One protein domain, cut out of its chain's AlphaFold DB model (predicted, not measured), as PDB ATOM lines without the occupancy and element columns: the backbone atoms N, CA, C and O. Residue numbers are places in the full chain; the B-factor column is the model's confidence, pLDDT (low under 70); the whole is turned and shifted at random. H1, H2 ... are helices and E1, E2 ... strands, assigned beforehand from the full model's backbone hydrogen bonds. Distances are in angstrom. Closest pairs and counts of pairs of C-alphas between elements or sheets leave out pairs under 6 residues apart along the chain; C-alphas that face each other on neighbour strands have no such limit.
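This is residues 38 to 87 and 181 to 253 of the 301 residues of the protein "Hypothetical protein" of Haptolina brevifila (UniProt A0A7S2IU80). A strongly twisted sheet of five strands has the first part of one long helix, H2, packed on one of its faces and a short helix, H1, over E1 on its other face. The far end of H2, residues 241 to 253, sticks out free of the body and makes the length of an elongated outline spanning 60 by 38 by 21 A. The printed part has 123 residues, with two named helices and five named strands in the order H1 E1 E2 E3 E4 E5 H2; the class is mixed, helices and strands. The sheet's order is E2 - E1 - E5 - E4 - E3, all antiparallel. The whole is only just loose, close to compact, with a radius of gyration of the C-alphas of 16.8 A.

Start at H1, residues 38 to 47, which is on the sheet at a height of 9.2 A, over E1, residues 62 to 69; it runs along the strands, at 2 degrees to E1 on the local plane. Their closest C-alphas are those of Ala 45 and Trp 65, 5.0 A apart. E1 forms a hairpin with E2, residues 76 to 84; look for N 66 and O 79 within hydrogen-bond range at 2.8 A. E1 bends by 70 degrees at residue 65, and E2 by 54 degrees at residue 79. Past the cut, E3, residues 184 to 190, E4, residues 196 to 201, and E5, residues 211 to 216, make a meander, each strand the antiparallel neighbour of the one before. Find N 186 and O 199 at 2.9 A between E3 and E4, and N 198 and O 214 at 2.7 A between E4 and E5. E5 is also the antiparallel neighbour of E1, with N 215 and O 67 at 2.9 A. H2, residues 219 to 253, is on the sheet on the face opposite to H1, giving three layers, helices on both faces of a sheet. Its closest C-alphas to E3 are those of Ile 226 and Val 185, 6.6 A apart. H1 and H2 are only just apart, with closest C-alphas 8.2 A from each other. In H1 and H2 every O i to N i+4 pair is within hydrogen-bond range.

Find C-alpha 38 at (42.636, -27.760, -47.792); from there H1 runs 13.5 A to C-alpha 47. E1 measures 19.7 A, E2 23.5 A, E3 18.8 A, E4 16.2 A and E5 15.9 A from first to last C-alpha. H2 begins at C-alpha 219, (56.211, -19.325, -42.254), and runs 50.9 A to C-alpha 253 at (52.537, -10.462, 7.774).

The C-alphas of Asp 40 and Ala 253 are the two farthest apart, at 60.5 A. Residues 88 to 180 are not printed, and C-alphas 87 and 181 are 7.9 A apart across that cut. The link from H1 to E1, 14 residues, is long. Confidence is under 70 at residues 38 to 51, 192 to 194, 203 to 209 and 217 to 220; the mean pLDDT of the printed part is 76.7.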
ATOM      1  N   ALA A  38      41.773 -28.141 -48.913       41.34
ATOM      2  CA  ALA A  38      42.636 -27.760 -47.792       41.34
ATOM      3  C   ALA A  38      43.676 -26.707 -48.172       41.34
ATOM      4  O   ALA A  38      43.938 -25.851 -47.345       41.34
ATOM      5  N   ALA A  39      44.214 -26.700 -49.394       41.25
ATOM      6  CA  ALA A  39      45.042 -25.586 -49.868       41.25
ATOM      7  C   ALA A  39      44.211 -24.290 -49.940       41.25
ATOM      8  O   ALA A  39      44.598 -23.283 -49.357       41.25
ATOM      9  N   ASP A  40      42.991 -24.363 -50.485       44.09
ATOM     10  CA  ASP A  40      42.018 -23.263 -50.460       44.09
ATOM     11  C   ASP A  40      41.478 -22.950 -49.056       44.09
ATOM     12  O   ASP A  40      41.056 -21.830 -48.793       44.09
ATOM     13  N   ALA A  41      41.415 -23.919 -48.141       41.00
ATOM     14  CA  ALA A  41      40.956 -23.709 -46.768       41.00
ATOM     15  C   ALA A  41      42.069 -23.178 -45.876       41.00
ATOM     16  O   ALA A  41      41.747 -22.501 -44.918       41.00
ATOM     17  N   VAL A  42      43.337 -23.452 -46.189       40.56
ATOM     18  CA  VAL A  42      44.548 -22.898 -45.573       40.56
ATOM     19  C   VAL A  42      44.789 -21.470 -46.098       40.56
ATOM     20  O   VAL A  42      45.093 -20.576 -45.312       40.56
ATOM     21  N   GLN A  43      44.524 -21.212 -47.382       43.41
ATOM     22  CA  GLN A  43      44.462 -19.867 -47.970       43.41
ATOM     23  C   GLN A  43      43.304 -19.050 -47.359       43.41
ATOM     24  O   GLN A  43      43.530 -17.985 -46.794       43.41
ATOM     25  N   ARG A  44      42.071 -19.588 -47.321       46.59
ATOM     26  CA  ARG A  44      40.914 -18.941 -46.655       46.59
ATOM     27  C   ARG A  44      41.076 -18.807 -45.138       46.59
ATOM     28  O   ARG A  44      40.638 -17.817 -44.561       46.59
ATOM     29  N   ALA A  45      41.722 -19.777 -44.494       40.59
ATOM     30  CA  ALA A  45      42.104 -19.748 -43.081       40.59
ATOM     31  C   ALA A  45      42.978 -18.539 -42.742       40.59
ATOM     32  O   ALA A  45      42.848 -17.967 -41.660       40.59
ATOM     33  N   THR A  46      43.851 -18.179 -43.680       45.88
ATOM     34  CA  THR A  46      44.826 -17.098 -43.557       45.88
ATOM     35  C   THR A  46      44.221 -15.749 -43.944       45.88
ATOM     36  O   THR A  46      44.450 -14.755 -43.261       45.88
ATOM     37  N   GLU A  47      43.398 -15.707 -44.992       46.59
ATOM     38  CA  GLU A  47      42.882 -14.454 -45.559       46.59
ATOM     39  C   GLU A  47      41.585 -13.946 -44.900       46.59
ATOM     40  O   GLU A  47      41.308 -12.750 -44.955       46.59
ATOM     41  N   ALA A  48      40.795 -14.807 -44.242       47.09
ATOM     42  CA  ALA A  48      39.492 -14.427 -43.670       47.09
ATOM     43  C   ALA A  48      39.385 -14.549 -42.134       47.09
ATOM     44  O   ALA A  48      38.364 -14.163 -41.565       47.09
ATOM     45  N   GLY A  49      40.388 -15.122 -41.456       46.91
ATOM     46  CA  GLY A  49      40.228 -15.666 -40.101       46.91
ATOM     47  C   GLY A  49      40.888 -14.912 -38.946       46.91
ATOM     48  O   GLY A  49      40.573 -15.221 -37.800       46.91
ATOM     49  N   CYS A  50      41.783 -13.956 -39.180       55.59
ATOM     50  CA  CYS A  50      42.346 -13.149 -38.092       55.59
ATOM     51  C   CYS A  50      41.319 -12.079 -37.694       55.59
ATOM     52  O   CYS A  50      40.912 -11.292 -38.548       55.59
ATOM     53  N   GLY A  51      40.878 -12.040 -36.437       62.53
ATOM     54  CA  GLY A  51      39.909 -11.040 -35.977       62.53
ATOM     55  C   GLY A  51      38.566 -11.588 -35.487       62.53
ATOM     56  O   GLY A  51      37.751 -10.812 -35.003       62.53
ATOM     57  N   VAL A  52      38.276 -12.883 -35.655       70.38
ATOM     58  CA  VAL A  52      36.923 -13.419 -35.428       70.38
ATOM     59  C   VAL A  52      36.511 -13.342 -33.962       70.38
ATOM     60  O   VAL A  52      35.397 -12.907 -33.676       70.38
ATOM     61  N   LEU A  53      37.379 -13.766 -33.041       78.25
ATOM     62  CA  LEU A  53      37.094 -13.757 -31.606       78.25
ATOM     63  C   LEU A  53      37.773 -12.592 -30.890       78.25
ATOM     64  O   LEU A  53      37.331 -12.246 -29.800       78.25
ATOM     65  N   SER A  54      38.778 -11.941 -31.480       80.81
ATOM     66  CA  SER A  54      39.398 -10.743 -30.890       80.81
ATOM     67  C   SER A  54      38.503  -9.498 -30.932       80.81
ATOM     68  O   SER A  54      38.669  -8.606 -30.094       80.81
ATOM     69  N   VAL A  55      37.507  -9.427 -31.828       73.38
ATOM     70  CA  VAL A  55      36.524  -8.328 -31.827       73.38
ATOM     71  C   VAL A  55      35.745  -8.329 -30.506       73.38
ATOM     72  O   VAL A  55      34.962  -9.225 -30.208       73.38
ATOM     73  N   GLY A  56      35.981  -7.297 -29.690       70.56
ATOM     74  CA  GLY A  56      35.368  -7.151 -28.367       70.56
ATOM     75  C   GLY A  56      36.030  -7.966 -27.252       70.56
ATOM     76  O   GLY A  56      35.530  -7.948 -26.128       70.56
ATOM     77  N   ARG A  57      37.156  -8.647 -27.520       80.94
ATOM     78  CA  ARG A  57      37.892  -9.453 -26.530       80.94
ATOM     79  C   ARG A  57      39.359  -9.037 -26.449       80.94
ATOM     80  O   ARG A  57      40.213  -9.662 -27.076       80.94
ATOM     81  N   PRO A  58      39.689  -8.017 -25.639       82.94
ATOM     82  CA  PRO A  58      41.058  -7.506 -25.538       82.94
ATOM     83  C   PRO A  58      42.055  -8.512 -24.939       82.94
ATOM     84  O   PRO A  58      43.258  -8.298 -25.020       82.94
ATOM     85  N   TRP A  59      41.578  -9.603 -24.330       83.38
ATOM     86  CA  TRP A  59      42.422 -10.674 -23.795       83.38
ATOM     87  C   TRP A  59      42.852 -11.711 -24.844       83.38
ATOM     88  O   TRP A  59      43.657 -12.589 -24.530       83.38
ATOM     89  N   VAL A  60      42.313 -11.653 -26.068       86.81
ATOM     90  CA  VAL A  60      42.756 -12.508 -27.177       86.81
ATOM     91  C   VAL A  60      44.056 -11.936 -27.730       86.81
ATOM     92  O   VAL A  60      44.063 -10.875 -28.345       86.81
ATOM     93  N   GLN A  61      45.159 -12.644 -27.499       84.06
ATOM     94  CA  GLN A  61      46.491 -12.239 -27.960       84.06
ATOM     95  C   GLN A  61      46.722 -12.646 -29.413       84.06
ATOM     96  O   GLN A  61      47.315 -11.900 -30.189       84.06
ATOM     97  N   PHE A  62      46.258 -13.840 -29.783       83.31
ATOM     98  CA  PHE A  62      46.416 -14.368 -31.128       83.31
ATOM     99  C   PHE A  62      45.287 -15.329 -31.465       83.31
ATOM    100  O   PHE A  62      44.787 -16.039 -30.594       83.31
ATOM    101  N   GLU A  63      44.902 -15.388 -32.731       86.31
ATOM    102  CA  GLU A  63      43.877 -16.309 -33.197       86.31
ATOM    103  C   GLU A  63      44.029 -16.618 -34.680       86.31
ATOM    104  O   GLU A  63      44.659 -15.874 -35.431       86.31
ATOM    105  N   GLY A  64      43.440 -17.729 -35.106       84.56
ATOM    106  CA  GLY A  64      43.435 -18.109 -36.507       84.56
ATOM    107  C   GLY A  64      43.184 -19.588 -36.722       84.56
ATOM    108  O   GLY A  64      43.150 -20.404 -35.801       84.56
ATOM    109  N   TRP A  65      43.008 -19.945 -37.983       85.12
ATOM    110  CA  TRP A  65      42.786 -21.319 -38.403       85.12
ATOM    111  C   TRP A  65      44.104 -22.083 -38.523       85.12
ATOM    112  O   TRP A  65      45.049 -21.630 -39.169       85.12
ATOM    113  N   VAL A  66      44.153 -23.269 -37.925       86.88
ATOM    114  CA  VAL A  66      45.342 -24.122 -37.893       86.88
ATOM    115  C   VAL A  66      44.930 -25.584 -38.049       86.88
ATOM    116  O   VAL A  66      43.886 -26.018 -37.549       86.88
ATOM    117  N   LEU A  67      45.749 -26.372 -38.744       86.94
ATOM    118  CA  LEU A  67      45.553 -27.818 -38.824       86.94
ATOM    119  C   LEU A  67      46.100 -28.477 -37.560       86.94
ATOM    120  O   LEU A  67      47.279 -28.346 -37.245       86.94
ATOM    121  N   LYS A  68      45.244 -29.210 -36.855       88.88
ATOM    122  CA  LYS A  68      45.560 -29.945 -35.631       88.88
ATOM    123  C   LYS A  68      45.609 -31.438 -35.916       88.88
ATOM    124  O   LYS A  68      44.651 -31.990 -36.461       88.88
ATOM    125  N   GLU A  69      46.655 -32.107 -35.450       88.75
ATOM    126  CA  GLU A  69      46.685 -33.569 -35.426       88.75
ATOM    127  C   GLU A  69      45.640 -34.120 -34.430       88.75
ATOM    128  O   GLU A  69      45.462 -33.645 -33.295       88.75
ATOM    129  N   GLY A  70      44.873 -35.094 -34.897       85.06
ATOM    130  CA  GLY A  70      43.903 -35.869 -34.145       85.06
ATOM    131  C   GLY A  70      44.590 -36.768 -33.123       85.06
ATOM    132  O   GLY A  70      45.811 -36.860 -33.074       85.06
ATOM    133  N   GLY A  71      43.794 -37.400 -32.259       80.50
ATOM    134  CA  GLY A  71      44.305 -38.332 -31.249       80.50
ATOM    135  C   GLY A  71      44.799 -39.650 -31.858       80.50
ATOM    136  O   GLY A  71      45.424 -39.668 -32.910       80.50
ATOM    137  N   LEU A  72      44.461 -40.778 -31.223       74.88
ATOM    138  CA  LEU A  72      44.942 -42.127 -31.574       74.88
ATOM    139  C   LEU A  72      44.820 -42.540 -33.060       74.88
ATOM    140  O   LEU A  72      45.498 -43.473 -33.470       74.88
ATOM    141  N   GLY A  73      43.988 -41.865 -33.860       75.62
ATOM    142  CA  GLY A  73      43.814 -42.140 -35.291       75.62
ATOM    143  C   GLY A  73      44.688 -41.325 -36.256       75.62
ATOM    144  O   GLY A  73      44.587 -41.551 -37.455       75.62
ATOM    145  N   GLY A  74      45.497 -40.359 -35.791       80.50
ATOM    146  CA  GLY A  74      46.470 -39.636 -36.636       80.50
ATOM    147  C   GLY A  74      45.896 -38.766 -37.772       80.50
ATOM    148  O   GLY A  74      46.627 -38.384 -38.682       80.50
ATOM    149  N   GLY A  75      44.595 -38.454 -37.755       86.12
ATOM    150  CA  GLY A  75      43.956 -37.602 -38.769       86.12
ATOM    151  C   GLY A  75      44.248 -36.113 -38.566       86.12
ATOM    152  O   GLY A  75      44.465 -35.680 -37.445       86.12
ATOM    153  N   TRP A  76      44.212 -35.299 -39.622       86.25
ATOM    154  CA  TRP A  76      44.375 -33.842 -39.516       86.25
ATOM    155  C   TRP A  76      43.022 -33.141 -39.544       86.25
ATOM    156  O   TRP A  76      42.154 -33.466 -40.353       86.25
ATOM    157  N   HIS A  77      42.829 -32.168 -38.659       89.06
ATOM    158  CA  HIS A  77      41.582 -31.419 -38.568       89.06
ATOM    159  C   HIS A  77      41.838 -29.920 -38.571       89.06
ATOM    160  O   HIS A  77      42.587 -29.419 -37.737       89.06
ATOM    161  N   LEU A  78      41.140 -29.196 -39.444       89.31
ATOM    162  CA  LEU A  78      41.107 -27.740 -39.392       89.31
ATOM    163  C   LEU A  78      40.336 -27.288 -38.143       89.31
ATOM    164  O   LEU A  78      39.219 -27.758 -37.868       89.31
ATOM    165  N   ARG A  79      40.966 -26.428 -37.347       93.12
ATOM    166  CA  ARG A  79      40.411 -25.866 -36.116       93.12
ATOM    167  C   ARG A  79      40.744 -24.388 -36.045       93.12
ATOM    168  O   ARG A  79      41.815 -23.977 -36.477       93.12
ATOM    169  N   TYR A  80      39.826 -23.613 -35.487       90.56
ATOM    170  CA  TYR A  80      40.115 -22.236 -35.124       90.56
ATOM    171  C   TYR A  80      40.781 -22.254 -33.757       90.56
ATOM    172  O   TYR A  80      40.254 -22.897 -32.853       90.56
ATOM    173  N   PHE A  81      41.932 -21.623 -33.604       91.69
ATOM    174  CA  PHE A  81      42.650 -21.544 -32.341       91.69
ATOM    175  C   PHE A  81      42.626 -20.118 -31.815       91.69
ATOM    176  O   PHE A  81      42.660 -19.169 -32.593       91.69
ATOM    177  N   VAL A  82      42.620 -19.996 -30.491       91.00
ATOM    178  CA  VAL A  82      42.714 -18.728 -29.767       91.00
ATOM    179  C   VAL A  82      43.732 -18.877 -28.650       91.00
ATOM    180  O   VAL A  82      43.663 -19.822 -27.867       91.00
ATOM    181  N   VAL A  83      44.663 -17.936 -28.573       90.31
ATOM    182  CA  VAL A  83      45.584 -17.754 -27.450       90.31
ATOM    183  C   VAL A  83      45.057 -16.613 -26.595       90.31
ATOM    184  O   VAL A  83      44.893 -15.490 -27.079       90.31
ATOM    185  N   SER A  84      44.808 -16.894 -25.323       89.19
ATOM    186  CA  SER A  84      44.366 -15.900 -24.350       89.19
ATOM    187  C   SER A  84      45.030 -16.147 -23.004       89.19
ATOM    188  O   SER A  84      44.673 -17.094 -22.298       89.19
ATOM    189  N   GLY A  85      45.985 -15.290 -22.642       87.75
ATOM    190  CA  GLY A  85      46.683 -15.370 -21.362       87.75
ATOM    191  C   GLY A  85      47.454 -16.681 -21.221       87.75
ATOM    192  O   GLY A  85      48.401 -16.927 -21.953       87.75
ATOM    193  N   ASP A  86      47.046 -17.534 -20.287       87.62
ATOM    194  CA  ASP A  86      47.684 -18.821 -19.992       87.62
ATOM    195  C   ASP A  86      47.039 -20.011 -20.717       87.62
ATOM    196  O   ASP A  86      47.314 -21.165 -20.383       87.62
ATOM    197  N   ARG A  87      46.156 -19.762 -21.688       91.38
ATOM    198  CA  ARG A  87      45.333 -20.797 -22.322       91.38
ATOM    199  C   ARG A  87      45.383 -20.717 -23.839       91.38
ATOM    200  O   ARG A  87      45.343 -19.643 -24.435       91.38
ATOM    201  N   LEU A 181      50.732 -22.772 -19.146       83.69
ATOM    202  CA  LEU A 181      51.657 -22.726 -18.019       83.69
ATOM    203  C   LEU A 181      52.590 -23.950 -18.037       83.69
ATOM    204  O   LEU A 181      52.150 -25.097 -18.116       83.69
ATOM    205  N   GLY A 182      53.901 -23.694 -18.036       81.69
ATOM    206  CA  GLY A 182      54.928 -24.731 -18.181       81.69
ATOM    207  C   GLY A 182      54.976 -25.399 -19.562       81.69
ATOM    208  O   GLY A 182      55.722 -26.362 -19.753       81.69
ATOM    209  N   ALA A 183      54.199 -24.930 -20.540       85.12
ATOM    210  CA  ALA A 183      54.279 -25.439 -21.896       85.12
ATOM    211  C   ALA A 183      55.555 -24.966 -22.593       85.12
ATOM    212  O   ALA A 183      56.126 -23.917 -22.299       85.12
ATOM    213  N   SER A 184      56.001 -25.756 -23.560       82.88
ATOM    214  CA  SER A 184      57.067 -25.399 -24.477       82.88
ATOM    215  C   SER A 184      56.557 -25.425 -25.908       82.88
ATOM    216  O   SER A 184      55.661 -26.192 -26.272       82.88
ATOM    217  N   VAL A 185      57.144 -24.549 -26.716       85.12
ATOM    218  CA  VAL A 185      56.741 -24.305 -28.096       85.12
ATOM    219  C   VAL A 185      57.957 -24.478 -28.984       85.12
ATOM    220  O   VAL A 185      58.964 -23.790 -28.807       85.12
ATOM    221  N   GLN A 186      57.868 -25.397 -29.942       84.31
ATOM    222  CA  GLN A 186      58.952 -25.696 -30.871       84.31
ATOM    223  C   GLN A 186      58.473 -25.598 -32.317       84.31
ATOM    224  O   GLN A 186      57.510 -26.257 -32.710       84.31
ATOM    225  N   SER A 187      59.183 -24.804 -33.122       81.19
ATOM    226  CA  SER A 187      59.081 -24.891 -34.577       81.19
ATOM    227  C   SER A 187      59.784 -26.159 -35.027       81.19
ATOM    228  O   SER A 187      60.921 -26.415 -34.637       81.19
ATOM    229  N   SER A 188      59.113 -26.966 -35.832       75.56
ATOM    230  CA  SER A 188      59.663 -28.212 -36.355       75.56
ATOM    231  C   SER A 188      59.572 -28.220 -37.877       75.56
ATOM    232  O   SER A 188      58.933 -29.074 -38.479       75.56
ATOM    233  N   GLY A 189      60.240 -27.227 -38.476       75.56
ATOM    234  CA  GLY A 189      60.513 -27.129 -39.908       75.56
ATOM    235  C   GLY A 189      59.285 -27.194 -40.820       75.56
ATOM    236  O   GLY A 189      58.132 -27.135 -40.388       75.56
ATOM    237  N   LEU A 190      59.564 -27.306 -42.117       73.00
ATOM    238  CA  LEU A 190      58.559 -27.586 -43.136       73.00
ATOM    239  C   LEU A 190      58.183 -29.069 -43.092       73.00
ATOM    240  O   LEU A 190      59.055 -29.943 -43.048       73.00
ATOM    241  N   ARG A 191      56.887 -29.379 -43.158       71.38
ATOM    242  CA  ARG A 191      56.453 -30.754 -43.437       71.38
ATOM    243  C   ARG A 191      56.587 -31.050 -44.928       71.38
ATOM    244  O   ARG A 191      56.445 -30.170 -45.770       71.38
ATOM    245  N   LYS A 192      56.730 -32.338 -45.263       69.19
ATOM    246  CA  LYS A 192      56.642 -32.832 -46.655       69.19
ATOM    247  C   LYS A 192      55.335 -32.429 -47.360       69.19
ATOM    248  O   LYS A 192      55.270 -32.467 -48.578       69.19
ATOM    249  N   GLN A 193      54.308 -32.087 -46.585       59.59
ATOM    250  CA  GLN A 193      52.951 -31.767 -47.031       59.59
ATOM    251  C   GLN A 193      52.699 -30.251 -47.145       59.59
ATOM    252  O   GLN A 193      51.568 -29.846 -47.383       59.59
ATOM    253  N   GLY A 194      53.736 -29.421 -46.976       65.69
ATOM    254  CA  GLY A 194      53.609 -27.966 -46.925       65.69
ATOM    255  C   GLY A 194      53.269 -27.450 -45.523       65.69
ATOM    256  O   GLY A 194      52.770 -28.185 -44.668       65.69
ATOM    257  N   GLY A 195      53.586 -26.180 -45.285       72.25
ATOM    258  CA  GLY A 195      53.354 -25.509 -44.010       72.25
ATOM    259  C   GLY A 195      54.404 -25.801 -42.937       72.25
ATOM    260  O   GLY A 195      55.197 -26.747 -43.014       72.25
ATOM    261  N   HIS A 196      54.402 -24.950 -41.917       72.75
ATOM    262  CA  HIS A 196      55.351 -25.015 -40.810       72.75
ATOM    263  C   HIS A 196      54.698 -25.677 -39.608       72.75
ATOM    264  O   HIS A 196      53.580 -25.322 -39.225       72.75
ATOM    265  N   MET A 197      55.405 -26.637 -39.015       80.12
ATOM    266  CA  MET A 197      54.912 -27.340 -37.842       80.12
ATOM    267  C   MET A 197      55.267 -26.595 -36.561       80.12
ATOM    268  O   MET A 197      56.430 -26.318 -36.275       80.12
ATOM    269  N   LEU A 198      54.250 -26.366 -35.753       79.00
ATOM    270  CA  LEU A 198      54.325 -25.858 -34.406       79.00
ATOM    271  C   LEU A 198      53.961 -26.988 -33.441       79.00
ATOM    272  O   LEU A 198      52.862 -27.532 -33.488       79.00
ATOM    273  N   THR A 199      54.892 -27.345 -32.567       83.62
ATOM    274  CA  THR A 199      54.655 -28.326 -31.509       83.62
ATOM    275  C   THR A 199      54.474 -27.591 -30.191       83.62
ATOM    276  O   THR A 199      55.417 -26.962 -29.712       83.62
ATOM    277  N   VAL A 200      53.284 -27.691 -29.600       82.94
ATOM    278  CA  VAL A 200      53.017 -27.228 -28.231       82.94
ATOM    279  C   VAL A 200      52.969 -28.449 -27.324       82.94
ATOM    280  O   VAL A 200      52.136 -29.340 -27.514       82.94
ATOM    281  N   SER A 201      53.875 -28.520 -26.353       83.38
ATOM    282  CA  SER A 201      53.881 -29.583 -25.346       83.38
ATOM    283  C   SER A 201      53.772 -28.997 -23.957       83.38
ATOM    284  O   SER A 201      54.604 -28.181 -23.577       83.38
ATOM    285  N   GLY A 202      52.763 -29.418 -23.206       77.62
ATOM    286  CA  GLY A 202      52.585 -28.971 -21.833       77.62
ATOM    287  C   GLY A 202      53.395 -29.804 -20.834       77.62
ATOM    288  O   GLY A 202      53.735 -30.966 -21.093       77.62
ATOM    289  N   SER A 203      53.718 -29.182 -19.703       64.31
ATOM    290  CA  SER A 203      54.397 -29.798 -18.564       64.31
ATOM    291  C   SER A 203      53.374 -30.130 -17.478       64.31
ATOM    292  O   SER A 203      53.185 -29.342 -16.558       64.31
ATOM    293  N   GLU A 204      52.710 -31.284 -17.559       65.50
ATOM    294  CA  GLU A 204      51.980 -31.812 -16.398       65.50
ATOM    295  C   GLU A 204      52.838 -32.817 -15.630       65.50
ATOM    296  O   GLU A 204      53.505 -33.671 -16.222       65.50
ATOM    297  N   SER A 205      52.782 -32.739 -14.298       55.91
ATOM    298  CA  SER A 205      53.460 -33.643 -13.361       55.91
ATOM    299  C   SER A 205      52.895 -35.074 -13.362       55.91
ATOM    300  O   SER A 205      53.452 -35.962 -12.720       55.91
ATOM    301  N   SER A 206      51.821 -35.338 -14.110       50.97
ATOM    302  CA  SER A 206      51.117 -36.619 -14.150       50.97
ATOM    303  C   SER A 206      51.181 -37.276 -15.528       50.97
ATOM    304  O   SER A 206      50.384 -36.943 -16.388       50.97
ATOM    305  N   SER A 207      52.098 -38.237 -15.709       54.69
ATOM    306  CA  SER A 207      52.174 -39.358 -16.690       54.69
ATOM    307  C   SER A 207      51.769 -39.203 -18.179       54.69
ATOM    308  O   SER A 207      52.098 -40.086 -18.973       54.69
ATOM    309  N   ARG A 208      51.110 -38.133 -18.624       61.94
ATOM    310  CA  ARG A 208      50.633 -37.926 -19.994       61.94
ATOM    311  C   ARG A 208      51.073 -36.561 -20.487       61.94
ATOM    312  O   ARG A 208      50.374 -35.567 -20.367       61.94
ATOM    313  N   ARG A 209      52.244 -36.545 -21.117       67.94
ATOM    314  CA  ARG A 209      52.704 -35.395 -21.889       67.94
ATOM    315  C   ARG A 209      51.787 -35.212 -23.092       67.94
ATOM    316  O   ARG A 209      51.824 -36.014 -24.026       67.94
ATOM    317  N   TRP A 210      50.974 -34.168 -23.088       76.50
ATOM    318  CA  TRP A 210      50.204 -33.806 -24.273       76.50
ATOM    319  C   TRP A 210      51.126 -33.137 -25.287       76.50
ATOM    320  O   TRP A 210      51.998 -32.340 -24.931       76.50
ATOM    321  N   ARG A 211      50.929 -33.469 -26.561       80.44
ATOM    322  CA  ARG A 211      51.628 -32.852 -27.682       80.44
ATOM    323  C   ARG A 211      50.597 -32.459 -28.727       80.44
ATOM    324  O   ARG A 211      49.862 -33.312 -29.220       80.44
ATOM    325  N   TYR A 212      50.563 -31.179 -29.058       82.31
ATOM    326  CA  TYR A 212      49.741 -30.645 -30.130       82.31
ATOM    327  C   TYR A 212      50.649 -30.289 -31.289       82.31
ATOM    328  O   TYR A 212      51.480 -29.392 -31.168       82.31
ATOM    329  N   ASN A 213      50.482 -31.007 -32.396       83.50
ATOM    330  CA  ASN A 213      51.124 -30.665 -33.651       83.50
ATOM    331  C   ASN A 213      50.149 -29.811 -34.455       83.50
ATOM    332  O   ASN A 213      49.032 -30.233 -34.773       83.50
ATOM    333  N   LEU A 214      50.590 -28.595 -34.724       82.50
ATOM    334  CA  LEU A 214      49.858 -27.533 -35.378       82.50
ATOM    335  C   LEU A 214      50.568 -27.225 -36.694       82.50
ATOM    336  O   LEU A 214      51.785 -27.088 -36.701       82.50
ATOM    337  N   VAL A 215      49.853 -27.146 -37.812       79.00
ATOM    338  CA  VAL A 215      50.452 -26.776 -39.104       79.00
ATOM    339  C   VAL A 215      49.871 -25.451 -39.567       79.00
ATOM    340  O   VAL A 215      48.656 -25.324 -39.735       79.00
ATOM    341  N   CYS A 216      50.760 -24.477 -39.754       75.50
ATOM    342  CA  CYS A 216      50.435 -23.143 -40.249       75.50
ATOM    343  C   CYS A 216      50.654 -23.072 -41.763       75.50
ATOM    344  O   CYS A 216      51.619 -23.652 -42.266       75.50
ATOM    345  N   ALA A 217      49.790 -22.321 -42.453       68.88
ATOM    346  CA  ALA A 217      49.850 -22.093 -43.898       68.88
ATOM    347  C   ALA A 217      51.222 -21.592 -44.361       68.88
ATOM    348  O   ALA A 217      51.839 -22.148 -45.266       68.88
ATOM    349  N   GLU A 218      51.696 -20.551 -43.681       69.38
ATOM    350  CA  GLU A 218      52.874 -19.783 -44.050       69.38
ATOM    351  C   GLU A 218      53.869 -19.721 -42.893       69.38
ATOM    352  O   GLU A 218      53.500 -19.781 -41.714       69.38
ATOM    353  N   GLU A 219      55.142 -19.521 -43.232       69.81
ATOM    354  CA  GLU A 219      56.211 -19.325 -42.254       69.81
ATOM    355  C   GLU A 219      55.936 -18.146 -41.330       69.81
ATOM    356  O   GLU A 219      56.105 -18.253 -40.117       69.81
ATOM    357  N   ARG A 220      55.467 -17.030 -41.899       67.38
ATOM    358  CA  ARG A 220      55.184 -15.804 -41.149       67.38
ATOM    359  C   ARG A 220      54.087 -16.015 -40.115       67.38
ATOM    360  O   ARG A 220      54.241 -15.576 -38.978       67.38
ATOM    361  N   LEU A 221      53.026 -16.735 -40.478       70.50
ATOM    362  CA  LEU A 221      51.975 -17.105 -39.531       70.50
ATOM    363  C   LEU A 221      52.523 -18.011 -38.436       70.50
ATOM    364  O   LEU A 221      52.226 -17.791 -37.269       70.50
ATOM    365  N   CYS A 222      53.352 -18.994 -38.790       73.69
ATOM    366  CA  CYS A 222      53.978 -19.866 -37.801       73.69
ATOM    367  C   CYS A 222      54.862 -19.079 -36.830       73.69
ATOM    368  O   CYS A 222      54.768 -19.274 -35.622       73.69
ATOM    369  N   ALA A 223      55.680 -18.154 -37.335       73.12
ATOM    370  CA  ALA A 223      56.505 -17.279 -36.513       73.12
ATOM    371  C   ALA A 223      55.652 -16.398 -35.585       73.12
ATOM    372  O   ALA A 223      55.965 -16.299 -34.400       73.12
ATOM    373  N   GLY A 224      54.551 -15.830 -36.091       76.25
ATOM    374  CA  GLY A 224      53.582 -15.064 -35.297       76.25
ATOM    375  C   GLY A 224      52.917 -15.900 -34.200       76.25
ATOM    376  O   GLY A 224      52.898 -15.484 -33.041       76.25
ATOM    377  N   TRP A 225      52.466 -17.114 -34.530       79.75
ATOM    378  CA  TRP A 225      51.946 -18.084 -33.561       79.75
ATOM    379  C   TRP A 225      52.993 -18.435 -32.500       79.75
ATOM    380  O   TRP A 225      52.701 -18.393 -31.310       79.75
ATOM    381  N   ILE A 226      54.229 -18.751 -32.897       78.25
ATOM    382  CA  ILE A 226      55.313 -19.089 -31.963       78.25
ATOM    383  C   ILE A 226      55.597 -17.927 -31.017       78.25
ATOM    384  O   ILE A 226      55.707 -18.152 -29.812       78.25
ATOM    385  N   ALA A 227      55.749 -16.715 -31.553       78.38
ATOM    386  CA  ALA A 227      56.023 -15.524 -30.759       78.38
ATOM    387  C   ALA A 227      54.902 -15.286 -29.742       78.38
ATOM    388  O   ALA A 227      55.178 -15.195 -28.549       78.38
ATOM    389  N   SER A 228      53.650 -15.321 -30.199       76.69
ATOM    390  CA  SER A 228      52.480 -15.076 -29.352       76.69
ATOM    391  C   SER A 228      52.305 -16.143 -28.273       76.69
ATOM    392  O   SER A 228      52.059 -15.815 -27.118       76.69
ATOM    393  N   VAL A 229      52.486 -17.430 -28.600       77.56
ATOM    394  CA  VAL A 229      52.390 -18.501 -27.595       77.56
ATOM    395  C   VAL A 229      53.553 -18.416 -26.598       77.56
ATOM    396  O   VAL A 229      53.353 -18.643 -25.410       77.56
ATOM    397  N   LYS A 230      54.769 -18.050 -27.028       81.44
ATOM    398  CA  LYS A 230      55.893 -17.820 -26.101       81.44
ATOM    399  C   LYS A 230      55.641 -16.640 -25.164       81.44
ATOM    400  O   LYS A 230      55.957 -16.741 -23.981       81.44
ATOM    401  N   GLU A 231      55.081 -15.551 -25.675       81.31
ATOM    402  CA  GLU A 231      54.701 -14.386 -24.874       81.31
ATOM    403  C   GLU A 231      53.616 -14.745 -23.854       81.31
ATOM    404  O   GLU A 231      53.763 -14.442 -22.673       81.31
ATOM    405  N   ALA A 232      52.587 -15.479 -24.282       77.69
ATOM    406  CA  ALA A 232      51.536 -16.029 -23.429       77.69
ATOM    407  C   ALA A 232      52.106 -16.881 -22.276       77.69
ATOM    408  O   ALA A 232      51.768 -16.678 -21.108       77.69
ATOM    409  N   ILE A 233      53.045 -17.784 -22.585       79.81
ATOM    410  CA  ILE A 233      53.744 -18.611 -21.585       79.81
ATOM    411  C   ILE A 233      54.530 -17.738 -20.599       79.81
ATOM    412  O   ILE A 233      54.442 -17.946 -19.389       79.81
ATOM    413  N   ALA A 234      55.290 -16.760 -21.094       80.69
ATOM    414  CA  ALA A 234      56.088 -15.874 -20.250       80.69
ATOM    415  C   ALA A 234      55.212 -15.007 -19.330       80.69
ATOM    416  O   ALA A 234      55.518 -14.863 -18.145       80.69
ATOM    417  N   ALA A 235      54.105 -14.473 -19.853       79.00
ATOM    418  CA  ALA A 235      53.134 -13.698 -19.087       79.00
ATOM    419  C   ALA A 235      52.484 -14.546 -17.984       79.00
ATOM    420  O   ALA A 235      52.407 -14.109 -16.836       79.00
ATOM    421  N   SER A 236      52.087 -15.779 -18.312       76.38
ATOM    422  CA  SER A 236      51.518 -16.733 -17.357       76.38
ATOM    423  C   SER A 236      52.497 -17.073 -16.224       76.38
ATOM    424  O   SER A 236      52.133 -16.988 -15.053       76.38
ATOM    425  N   ALA A 237      53.761 -17.357 -16.554       82.62
ATOM    426  CA  ALA A 237      54.796 -17.645 -15.560       82.62
ATOM    427  C   ALA A 237      55.072 -16.447 -14.635       82.62
ATOM    428  O   ALA A 237      55.262 -16.606 -13.430       82.62
ATOM    429  N   MET A 238      55.072 -15.227 -15.178       84.12
ATOM    430  CA  MET A 238      55.265 -14.022 -14.373       84.12
ATOM    431  C   MET A 238      54.110 -13.799 -13.389       84.12
ATOM    432  O   MET A 238      54.345 -13.400 -12.249       84.12
ATOM    433  N   GLU A 239      52.874 -14.060 -13.809       84.94
ATOM    434  CA  GLU A 239      51.701 -13.917 -12.945       84.94
ATOM    435  C   GLU A 239      51.703 -14.941 -11.802       84.94
ATOM    436  O   GLU A 239      51.394 -14.598 -10.661       84.94
ATOM    437  N   GLU A 240      52.155 -16.170 -12.061       83.69
ATOM    438  CA  GLU A 240      52.364 -17.179 -11.019       83.69
ATOM    439  C   GLU A 240      53.402 -16.723  -9.982       83.69
ATOM    440  O   GLU A 240      53.150 -16.798  -8.777       83.69
ATOM    441  N   ILE A 241      54.530 -16.164 -10.433       85.19
ATOM    442  CA  ILE A 241      55.572 -15.630  -9.541       85.19
ATOM    443  C   ILE A 241      55.019 -14.498  -8.664       85.19
ATOM    444  O   ILE A 241      55.266 -14.481  -7.456       85.19
ATOM    445  N   LYS A 242      54.247 -13.564  -9.238       89.62
ATOM    446  CA  LYS A 242      53.612 -12.479  -8.467       89.62
ATOM    447  C   LYS A 242      52.652 -13.025  -7.415       89.62
ATOM    448  O   LYS A 242      52.681 -12.568  -6.272       89.62
ATOM    449  N   ASN A 243      51.833 -14.007  -7.782       90.25
ATOM    450  CA  ASN A 243      50.884 -14.635  -6.868       90.25
ATOM    451  C   ASN A 243      51.604 -15.353  -5.720       90.25
ATOM    452  O   ASN A 243      51.240 -15.156  -4.560       90.25
ATOM    453  N   ALA A 244      52.666 -16.106  -6.015       90.38
ATOM    454  CA  ALA A 244      53.483 -16.773  -5.003       90.38
ATOM    455  C   ALA A 244      54.145 -15.771  -4.042       90.38
ATOM    456  O   ALA A 244      54.126 -15.964  -2.825       90.38
ATOM    457  N   LEU A 245      54.675 -14.664  -4.567       93.00
ATOM    458  CA  LEU A 245      55.287 -13.609  -3.758       93.00
ATOM    459  C   LEU A 245      54.257 -12.894  -2.871       93.00
ATOM    460  O   LEU A 245      54.509 -12.677  -1.688       93.00
ATOM    461  N   SER A 246      53.077 -12.586  -3.410       94.62
ATOM    462  CA  SER A 246      51.966 -11.994  -2.654       94.62
ATOM    463  C   SER A 246      51.504 -12.900  -1.506       94.62
ATOM    464  O   SER A 246      51.315 -12.446  -0.372       94.62
ATOM    465  N   GLN A 247      51.396 -14.207  -1.760       94.62
ATOM    466  CA  GLN A 247      51.067 -15.196  -0.732       94.62
ATOM    467  C   GLN A 247      52.157 -15.286   0.342       94.62
ATOM    468  O   GLN A 247      51.839 -15.253   1.530       94.62
ATOM    469  N   ALA A 248      53.434 -15.335  -0.048       93.50
ATOM    470  CA  ALA A 248      54.553 -15.378   0.893       93.50
ATOM    471  C   ALA A 248      54.593 -14.135   1.799       93.50
ATOM    472  O   ALA A 248      54.739 -14.264   3.015       93.50
ATOM    473  N   LEU A 249      54.385 -12.944   1.231       96.69
ATOM    474  CA  LEU A 249      54.289 -11.695   1.994       96.69
ATOM    475  C   LEU A 249      53.095 -11.701   2.957       96.69
ATOM    476  O   LEU A 249      53.225 -11.274   4.102       96.69
ATOM    477  N   SER A 250      51.949 -12.232   2.526       96.50
ATOM    478  CA  SER A 250      50.760 -12.361   3.378       96.50
ATOM    479  C   SER A 250      51.009 -13.297   4.565       96.50
ATOM    480  O   SER A 250      50.641 -12.981   5.697       96.50
ATOM    481  N   LEU A 251      51.692 -14.424   4.339       95.94
ATOM    482  CA  LEU A 251      52.085 -15.349   5.405       95.94
ATOM    483  C   LEU A 251      53.100 -14.720   6.366       95.94
ATOM    484  O   LEU A 251      52.983 -14.900   7.577       95.94
ATOM    485  N   GLN A 252      54.054 -13.938   5.857       96.31
ATOM    486  CA  GLN A 252      55.007 -13.208   6.693       96.31
ATOM    487  C   GLN A 252      54.306 -12.156   7.565       96.31
ATOM    488  O   GLN A 252      54.614 -12.040   8.751       96.31
ATOM    489  N   ALA A 253      53.331 -11.429   7.017       95.81
ATOM    490  CA  ALA A 253      52.537 -10.462   7.774       95.81
ATOM    491  C   ALA A 253      51.726 -11.131   8.902       95.81
ATOM    492  O   ALA A 253      51.677 -10.606  10.014       95.81
TER     493      ALA A 253